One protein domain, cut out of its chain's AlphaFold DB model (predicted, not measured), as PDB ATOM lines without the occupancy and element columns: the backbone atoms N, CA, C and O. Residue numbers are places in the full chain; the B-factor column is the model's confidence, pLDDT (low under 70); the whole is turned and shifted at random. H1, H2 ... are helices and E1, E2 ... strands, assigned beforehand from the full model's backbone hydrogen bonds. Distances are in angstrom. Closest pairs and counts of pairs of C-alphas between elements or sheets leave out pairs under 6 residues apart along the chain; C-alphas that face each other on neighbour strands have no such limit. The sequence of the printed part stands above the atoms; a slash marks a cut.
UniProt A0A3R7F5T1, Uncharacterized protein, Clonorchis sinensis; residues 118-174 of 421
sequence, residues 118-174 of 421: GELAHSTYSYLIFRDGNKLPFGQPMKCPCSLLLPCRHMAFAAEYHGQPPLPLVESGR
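Overview. This is residues 118 to 174 of the 421 residues of an uncharacterized protein of Clonorchis sinensis (UniProt A0A3R7F5T1). A small three-stranded sheet forms one end of the domain, with helix H1 packed slantwise over one of its faces, and a short second helix, H2, lies away from the sheet at the other end of the longest axis. A long link, residues 138 to 152, winds from E3 to H1. The printed part has 57 residues, with three named strands followed by two named helices. The sheet, in the order E1 E2 E3, is antiparallel, and the class is mixed, helices and strands. The whole is compact, with a radius of gyration of the C-alphas of 10.4 A and spans of 30 by 21 by 16 A.

Along the chain. E1, residues 120 to 124, is 11.1 A long and begins at C-alpha 120 (-40.221, 21.837, -35.611). E2 is residues 127 to 130, 9.8 A, and E3 residues 135 to 137, 6.3 A. H1, residues 153 to 161, measures 12.0 A. H2, residues 167 to 174, measures 12.1 A and ends at C-alpha 174 (-16.850, 33.449, -25.105).

Arrangement. The strands make a meander, each the antiparallel neighbour of the one before, with hairpins E1 and E2, and E2 and E3. N 129 and O 122 are 2.8 A apart, and N 136 and O 128 2.9 A, both within hydrogen-bond range. H1 is on the sheet at a height of 9.4 A, over E2, and runs slantwise to the strands, at 50 degrees to E2 on the local plane. The closest C-alphas of E2 and H1 are those of Leu 128 and Ala 158, 7.5 A apart. H1 and H2 are close but not clearly touching; their closest C-alphas, those of Met 155 and Leu 169, are 7.8 A apart. Their lines stand at a steep tilt of 49 degrees, opposite ways. H2 is not on the sheet and is apart from E1, E2 and E3. In H1 every O i to N i+4 pair is within hydrogen-bond range; in H2 1 of 4 is, beside 4 of 5 O i to N i+3 pairs.

Size, cuts and confidence. The two C-alphas farthest apart, those of Ala 121 and Arg 174, are 30.8 A apart. The printed part has no cut; the link from E3 to H1 is long. The mean pLDDT of the printed part is 79.0, with residues 148 to 149 and 165 to 174 under 70.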
ATOM      1  N   GLY A 118     -35.340  16.897 -33.367       82.38
ATOM      2  CA  GLY A 118     -35.333  18.328 -33.689       82.38
ATOM      3  C   GLY A 118     -36.415  18.744 -34.692       82.38
ATOM      4  O   GLY A 118     -36.198  19.666 -35.470       82.38
ATOM      5  N   GLU A 119     -37.549  18.042 -34.719       89.75
ATOM      6  CA  GLU A 119     -38.685  18.356 -35.575       89.75
ATOM      7  C   GLU A 119     -39.391  19.604 -35.052       89.75
ATOM      8  O   GLU A 119     -39.857  19.653 -33.908       89.75
ATOM      9  N   LEU A 120     -39.481  20.621 -35.904       90.94
ATOM     10  CA  LEU A 120     -40.221  21.837 -35.611       90.94
ATOM     11  C   LEU A 120     -41.723  21.524 -35.533       90.94
ATOM     12  O   LEU A 120     -42.319  21.068 -36.505       90.94
ATOM     13  N   ALA A 121     -42.342  21.789 -34.383       94.12
ATOM     14  CA  ALA A 121     -43.790  21.701 -34.216       94.12
ATOM     15  C   ALA A 121     -44.482  22.987 -34.683       94.12
ATOM     16  O   ALA A 121     -45.523  22.935 -35.332       94.12
ATOM     17  N   HIS A 122     -43.911  24.143 -34.335       94.62
ATOM     18  CA  HIS A 122     -44.478  25.454 -34.637       94.62
ATOM     19  C   HIS A 122     -43.397  26.543 -34.580       94.62
ATOM     20  O   HIS A 122     -42.463  26.454 -33.785       94.62
ATOM     21  N   SER A 123     -43.542  27.598 -35.381       95.31
ATOM     22  CA  SER A 123     -42.685  28.789 -35.335       95.31
ATOM     23  C   SER A 123     -43.536  30.046 -35.194       95.31
ATOM     24  O   SER A 123     -44.622  30.139 -35.761       95.31
ATOM     25  N   THR A 124     -43.031  31.012 -34.431       95.06
ATOM     26  CA  THR A 124     -43.565  32.379 -34.352       95.06
ATOM     27  C   THR A 124     -42.445  33.372 -34.625       95.06
ATOM     28  O   THR A 124     -41.280  32.991 -34.645       95.06
ATOM     29  N   TYR A 125     -42.754  34.664 -34.722       92.75
ATOM     30  CA  TYR A 125     -41.741  35.726 -34.809       92.75
ATOM     31  C   TYR A 125     -40.803  35.833 -33.589       92.75
ATOM     32  O   TYR A 125     -39.851  36.604 -33.635       92.75
ATOM     33  N   SER A 126     -41.054  35.093 -32.500       92.88
ATOM     34  CA  SER A 126     -40.314  35.217 -31.232       92.88
ATOM     35  C   SER A 126     -39.734  33.908 -30.682       92.88
ATOM     36  O   SER A 126     -38.934  33.952 -29.746       92.88
ATOM     37  N   TYR A 127     -40.104  32.748 -31.233       94.56
ATOM     38  CA  TYR A 127     -39.579  31.444 -30.813       94.56
ATOM     39  C   TYR A 127     -39.852  30.325 -31.831       94.56
ATOM     40  O   TYR A 127     -40.873  30.329 -32.527       94.56
ATOM     41  N   LEU A 128     -39.000  29.294 -31.812       95.44
ATOM     42  CA  LEU A 128     -39.322  27.952 -32.318       95.44
ATOM     43  C   LEU A 128     -39.861  27.081 -31.179       95.44
ATOM     44  O   LEU A 128     -39.321  27.104 -30.072       95.44
ATOM     45  N   ILE A 129     -40.884  26.277 -31.462       95.56
ATOM     46  CA  ILE A 129     -41.341  25.178 -30.606       95.56
ATOM     47  C   ILE A 129     -41.027  23.867 -31.322       95.56
ATOM     48  O   ILE A 129     -41.526  23.623 -32.420       95.56
ATOM     49  N   PHE A 130     -40.232  23.012 -30.690       95.00
ATOM     50  CA  PHE A 130     -39.933  21.663 -31.165       95.00
ATOM     51  C   PHE A 130     -40.954  20.653 -30.628       95.00
ATOM     52  O   PHE A 130     -41.578  20.876 -29.587       95.00
ATOM     53  N   ARG A 131     -41.139  19.529 -31.332       93.56
ATOM     54  CA  ARG A 131     -42.098  18.474 -30.944       93.56
ATOM     55  C   ARG A 131     -41.803  17.835 -29.588       93.56
ATOM     56  O   ARG A 131     -42.725  17.345 -28.949       93.56
ATOM     57  N   ASP A 132     -40.558  17.890 -29.120       90.06
ATOM     58  CA  ASP A 132     -40.170  17.436 -27.780       90.06
ATOM     59  C   ASP A 132     -40.483  18.456 -26.659       90.06
ATOM     60  O   ASP A 132     -40.058  18.285 -25.515       90.06
ATOM     61  N   GLY A 133     -41.221  19.524 -26.982       92.31
ATOM     62  CA  GLY A 133     -41.652  20.568 -26.055       92.31
ATOM     63  C   GLY A 133     -40.625  21.677 -25.823       92.31
ATOM     64  O   GLY A 133     -40.960  22.677 -25.182       92.31
ATOM     65  N   ASN A 134     -39.396  21.562 -26.348       91.25
ATOM     66  CA  ASN A 134     -38.411  22.632 -26.209       91.25
ATOM     67  C   ASN A 134     -38.863  23.894 -26.952       91.25
ATOM     68  O   ASN A 134     -39.163  23.867 -28.146       91.25
ATOM     69  N   LYS A 135     -38.848  25.025 -26.241       93.69
ATOM     70  CA  LYS A 135     -39.030  26.358 -26.817       93.69
ATOM     71  C   LYS A 135     -37.672  27.040 -26.904       93.69
ATOM     72  O   LYS A 135     -36.997  27.183 -25.885       93.69
ATOM     73  N   LEU A 136     -37.274  27.449 -28.104       93.62
ATOM     74  CA  LEU A 136     -36.052  28.210 -28.333       93.62
ATOM     75  C   LEU A 136     -36.432  29.659 -28.675       93.62
ATOM     76  O   LEU A 136     -36.949  29.889 -29.770       93.62
ATOM     77  N   PRO A 137     -36.229  30.625 -27.761       90.81
ATOM     78  CA  PRO A 137     -36.563  32.020 -28.014       90.81
ATOM     79  C   PRO A 137     -35.592  32.660 -29.007       90.81
ATOM     80  O   PRO A 137     -34.394  32.365 -29.018       90.81
ATOM     81  N   PHE A 138     -36.110  33.589 -29.801       85.06
ATOM     82  CA  PHE A 138     -35.322  34.420 -30.698       85.06
ATOM     83  C   PHE A 138     -34.792  35.641 -29.952       85.06
ATOM     84  O   PHE A 138     -35.494  36.618 -29.711       85.06
ATOM     85  N   GLY A 139     -33.521  35.559 -29.579       79.19
ATOM     86  CA  GLY A 139     -32.759  36.624 -28.940       79.19
ATOM     87  C   GLY A 139     -31.298  36.204 -28.831       79.19
ATOM     88  O   GLY A 139     -30.999  35.014 -28.719       79.19
ATOM     89  N   GLN A 140     -30.369  37.158 -28.899       76.19
ATOM     90  CA  GLN A 140     -28.948  36.852 -28.736       76.19
ATOM     91  C   GLN A 140     -28.540  36.828 -27.251       76.19
ATOM     92  O   GLN A 140     -28.891  37.752 -26.516       76.19
ATOM     93  N   PRO A 141     -27.719  35.853 -26.813       77.00
ATOM     94  CA  PRO A 141     -27.351  34.620 -27.518       77.00
ATOM     95  C   PRO A 141     -28.479  33.573 -27.469       77.00
ATOM     96  O   PRO A 141     -29.174  33.466 -26.457       77.00
ATOM     97  N   MET A 142     -28.613  32.753 -28.522       79.88
ATOM     98  CA  MET A 142     -29.556  31.626 -28.527       79.88
ATOM     99  C   MET A 142     -29.193  30.637 -27.409       79.88
ATOM    100  O   MET A 142     -28.046  30.202 -27.312       79.88
ATOM    101  N   LYS A 143     -30.167  30.254 -26.576       85.00
ATOM    102  CA  LYS A 143     -29.980  29.299 -25.471       85.00
ATOM    103  C   LYS A 143     -31.034  28.199 -25.541       85.00
ATOM    104  O   LYS A 143     -32.205  28.472 -25.291       85.00
ATOM    105  N   CYS A 144     -30.635  26.954 -25.819       85.12
ATOM    106  CA  CYS A 144     -31.520  25.807 -25.590       85.12
ATOM    107  C   CYS A 144     -31.415  25.344 -24.131       85.12
ATOM    108  O   CYS A 144     -30.304  25.039 -23.691       85.12
ATOM    109  N   PRO A 145     -32.532  25.155 -23.403       78.44
ATOM    110  CA  PRO A 145     -32.499  24.513 -22.084       78.44
ATOM    111  C   PRO A 145     -31.944  23.076 -22.146       78.44
ATOM    112  O   PRO A 145     -31.392  22.569 -21.173       78.44
ATOM    113  N   CYS A 146     -32.013  22.435 -23.314       80.94
ATOM    114  CA  CYS A 146     -31.442  21.119 -23.577       80.94
ATOM    115  C   CYS A 146     -29.896  21.064 -23.581       80.94
ATOM    116  O   CYS A 146     -29.319  19.971 -23.584       80.94
ATOM    117  N   SER A 147     -29.201  22.209 -23.584       74.50
ATOM    118  CA  SER A 147     -27.739  22.254 -23.656       74.50
ATOM    119  C   SER A 147     -27.140  23.516 -23.031       74.50
ATOM    120  O   SER A 147     -27.138  24.583 -23.638       74.50
ATOM    121  N   LEU A 148     -26.538  23.360 -21.849       60.97
ATOM    122  CA  LEU A 148     -25.858  24.448 -21.137       60.97
ATOM    123  C   LEU A 148     -24.483  24.831 -21.723       60.97
ATOM    124  O   LEU A 148     -24.017  25.928 -21.445       60.97
ATOM    125  N   LEU A 149     -23.825  23.943 -22.486       57.94
ATOM    126  CA  LEU A 149     -22.404  24.098 -22.864       57.94
ATOM    127  C   LEU A 149     -22.035  23.721 -24.316       57.94
ATOM    128  O   LEU A 149     -20.928  24.024 -24.743       57.94
ATOM    129  N   LEU A 150     -22.908  23.058 -25.085       72.00
ATOM    130  CA  LEU A 150     -22.590  22.589 -26.447       72.00
ATOM    131  C   LEU A 150     -23.744  22.848 -27.428       72.00
ATOM    132  O   LEU A 150     -24.901  22.802 -27.008       72.00
ATOM    133  N   PRO A 151     -23.475  23.051 -28.732       77.06
ATOM    134  CA  PRO A 151     -24.518  23.115 -29.751       77.06
ATOM    135  C   PRO A 151     -25.367  21.839 -29.787       77.06
ATOM    136  O   PRO A 151     -24.888  20.752 -30.101       77.06
ATOM    137  N   CYS A 152     -26.647  21.974 -29.456       88.69
ATOM    138  CA  CYS A 152     -27.653  20.928 -29.623       88.69
ATOM    139  C   CYS A 152     -28.317  20.988 -31.008       88.69
ATOM    140  O   CYS A 152     -28.260  22.010 -31.699       88.69
ATOM    141  N   ARG A 153     -29.054  19.927 -31.359       84.75
ATOM    142  CA  ARG A 153     -29.819  19.839 -32.611       84.75
ATOM    143  C   ARG A 153     -30.834  20.979 -32.780       84.75
ATOM    144  O   ARG A 153     -30.973  21.487 -33.885       84.75
ATOM    145  N   HIS A 154     -31.460  21.448 -31.697       88.38
ATOM    146  CA  HIS A 154     -32.390  22.587 -31.722       88.38
ATOM    147  C   HIS A 154     -31.717  23.915 -32.089       88.38
ATOM    148  O   HIS A 154     -32.294  24.705 -32.827       88.38
ATOM    149  N   MET A 155     -30.491  24.164 -31.614       89.62
ATOM    150  CA  MET A 155     -29.750  25.387 -31.953       89.62
ATOM    151  C   MET A 155     -29.148  25.311 -33.358       89.62
ATOM    152  O   MET A 155     -29.145  26.318 -34.057       89.62
ATOM    153  N   ALA A 156     -28.712  24.126 -33.802       87.12
ATOM    154  CA  ALA A 156     -28.304  23.911 -35.191       87.12
ATOM    155  C   ALA A 156     -29.473  24.160 -36.164       87.12
ATOM    156  O   ALA A 156     -29.338  24.969 -37.078       87.12
ATOM    157  N   PHE A 157     -30.638  23.554 -35.898       89.31
ATOM    158  CA  PHE A 157     -31.860  23.764 -36.680       89.31
ATOM    159  C   PHE A 157     -32.296  25.236 -36.678       89.31
ATOM    160  O   PHE A 157     -32.690  25.760 -37.710       89.31
ATOM    161  N   ALA A 158     -32.203  25.933 -35.541       88.12
ATOM    162  CA  ALA A 158     -32.557  27.348 -35.465       88.12
ATOM    163  C   ALA A 158     -31.612  28.259 -36.260       88.12
ATOM    164  O   ALA A 158     -32.075  29.190 -36.916       88.12
ATOM    165  N   ALA A 159     -30.301  27.998 -36.231       87.38
ATOM    166  CA  ALA A 159     -29.346  28.736 -37.054       87.38
ATOM    167  C   ALA A 159     -29.642  28.537 -38.551       87.38
ATOM    168  O   ALA A 159     -29.756  29.518 -39.285       87.38
ATOM    169  N   GLU A 160     -29.873  27.288 -38.971       87.25
ATOM    170  CA  GLU A 160     -30.256  26.931 -40.342       87.25
ATOM    171  C   GLU A 160     -31.582  27.588 -40.767       87.25
ATOM    172  O   GLU A 160     -31.639  28.227 -41.816       87.25
ATOM    173  N   TYR A 161     -32.612  27.538 -39.915       88.56
ATOM    174  CA  TYR A 161     -33.922  28.166 -40.141       88.56
ATOM    175  C   TYR A 161     -33.835  29.688 -40.364       88.56
ATOM    176  O   TYR A 161     -34.631  30.254 -41.109       88.56
ATOM    177  N   HIS A 162     -32.848  30.357 -39.761       83.69
ATOM    178  CA  HIS A 162     -32.592  31.786 -39.962       83.69
ATOM    179  C   HIS A 162     -31.569  32.109 -41.059       83.69
ATOM    180  O   HIS A 162     -31.217  33.277 -41.226       83.69
ATOM    181  N   GLY A 163     -31.040  31.108 -41.769       86.75
ATOM    182  CA  GLY A 163     -29.932  31.301 -42.708       86.75
ATOM    183  C   GLY A 163     -28.654  31.832 -42.042       86.75
ATOM    184  O   GLY A 163     -27.773  32.357 -42.725       86.75
ATOM    185  N   GLN A 164     -28.539  31.722 -40.714       80.50
ATOM    186  CA  GLN A 164     -27.326  32.088 -39.996       80.50
ATOM    187  C   GLN A 164     -26.323  30.932 -40.102       80.50
ATOM    188  O   GLN A 164     -26.685  29.781 -39.847       80.50
ATOM    189  N   PRO A 165     -25.045  31.196 -40.433       63.16
ATOM    190  CA  PRO A 165     -24.024  30.165 -40.306       63.16
ATOM    191  C   PRO A 165     -23.951  29.710 -38.835       63.16
ATOM    192  O   PRO A 165     -24.225  30.520 -37.954       63.16
ATOM    193  N   PRO A 166     -23.507  28.484 -38.509       55.53
ATOM    194  CA  PRO A 166     -23.390  28.035 -37.111       55.53
ATOM    195  C   PRO A 166     -22.388  28.833 -36.244       55.53
ATOM    196  O   PRO A 166     -22.321  28.638 -35.032       55.53
ATOM    197  N   LEU A 167     -21.603  29.730 -36.849       46.94
ATOM    198  CA  LEU A 167     -20.524  30.501 -36.221       46.94
ATOM    199  C   LEU A 167     -20.947  31.363 -35.001       46.94
ATOM    200  O   LEU A 167     -20.241  31.296 -33.992       46.94
ATOM    201  N   PRO A 168     -22.079  32.105 -34.985       40.97
ATOM    202  CA  PRO A 168     -22.483  32.924 -33.833       40.97
ATOM    203  C   PRO A 168     -22.852  32.102 -32.586       40.97
ATOM    204  O   PRO A 168     -22.746  32.592 -31.458       40.97
ATOM    205  N   LEU A 169     -23.233  30.827 -32.748       47.56
ATOM    206  CA  LEU A 169     -23.463  29.926 -31.611       47.56
ATOM    207  C   LEU A 169     -22.167  29.686 -30.820       47.56
ATOM    208  O   LEU A 169     -22.211  29.542 -29.601       47.56
ATOM    209  N   VAL A 170     -21.009  29.707 -31.491       44.94
ATOM    210  CA  VAL A 170     -19.688  29.505 -30.870       44.94
ATOM    211  C   VAL A 170     -19.251  30.733 -30.057       44.94
ATOM    212  O   VAL A 170     -18.627  30.590 -29.006       44.94
ATOM    213  N   GLU A 171     -19.616  31.945 -30.483       39.09
ATOM    214  CA  GLU A 171     -19.280  33.177 -29.749       39.09
ATOM    215  C   GLU A 171     -20.066  33.340 -28.443       39.09
ATOM    216  O   GLU A 171     -19.572  33.959 -27.499       39.09
ATOM    217  N   SER A 172     -21.242  32.713 -28.344       40.44
ATOM    218  CA  SER A 172     -22.063  32.680 -27.123       40.44
ATOM    219  C   SER A 172     -21.277  32.174 -25.905       40.44
ATOM    220  O   SER A 172     -21.439  32.698 -24.803       40.44
ATOM    221  N   GLY A 173     -20.379  31.201 -26.112       37.72
ATOM    222  CA  GLY A 173     -19.521  30.637 -25.066       37.72
ATOM    223  C   GLY A 173     -18.347  31.532 -24.649       37.72
ATOM    224  O   GLY A 173     -17.808  31.351 -23.561       37.72
ATOM    225  N   ARG A 174     -17.956  32.533 -25.456       34.31
ATOM    226  CA  ARG A 174     -16.850  33.449 -25.105       34.31
ATOM    227  C   ARG A 174     -17.210  34.431 -23.988       34.31
ATOM    228  O   ARG A 174     -16.309  34.941 -23.335       34.31
TER     229      ARG A 174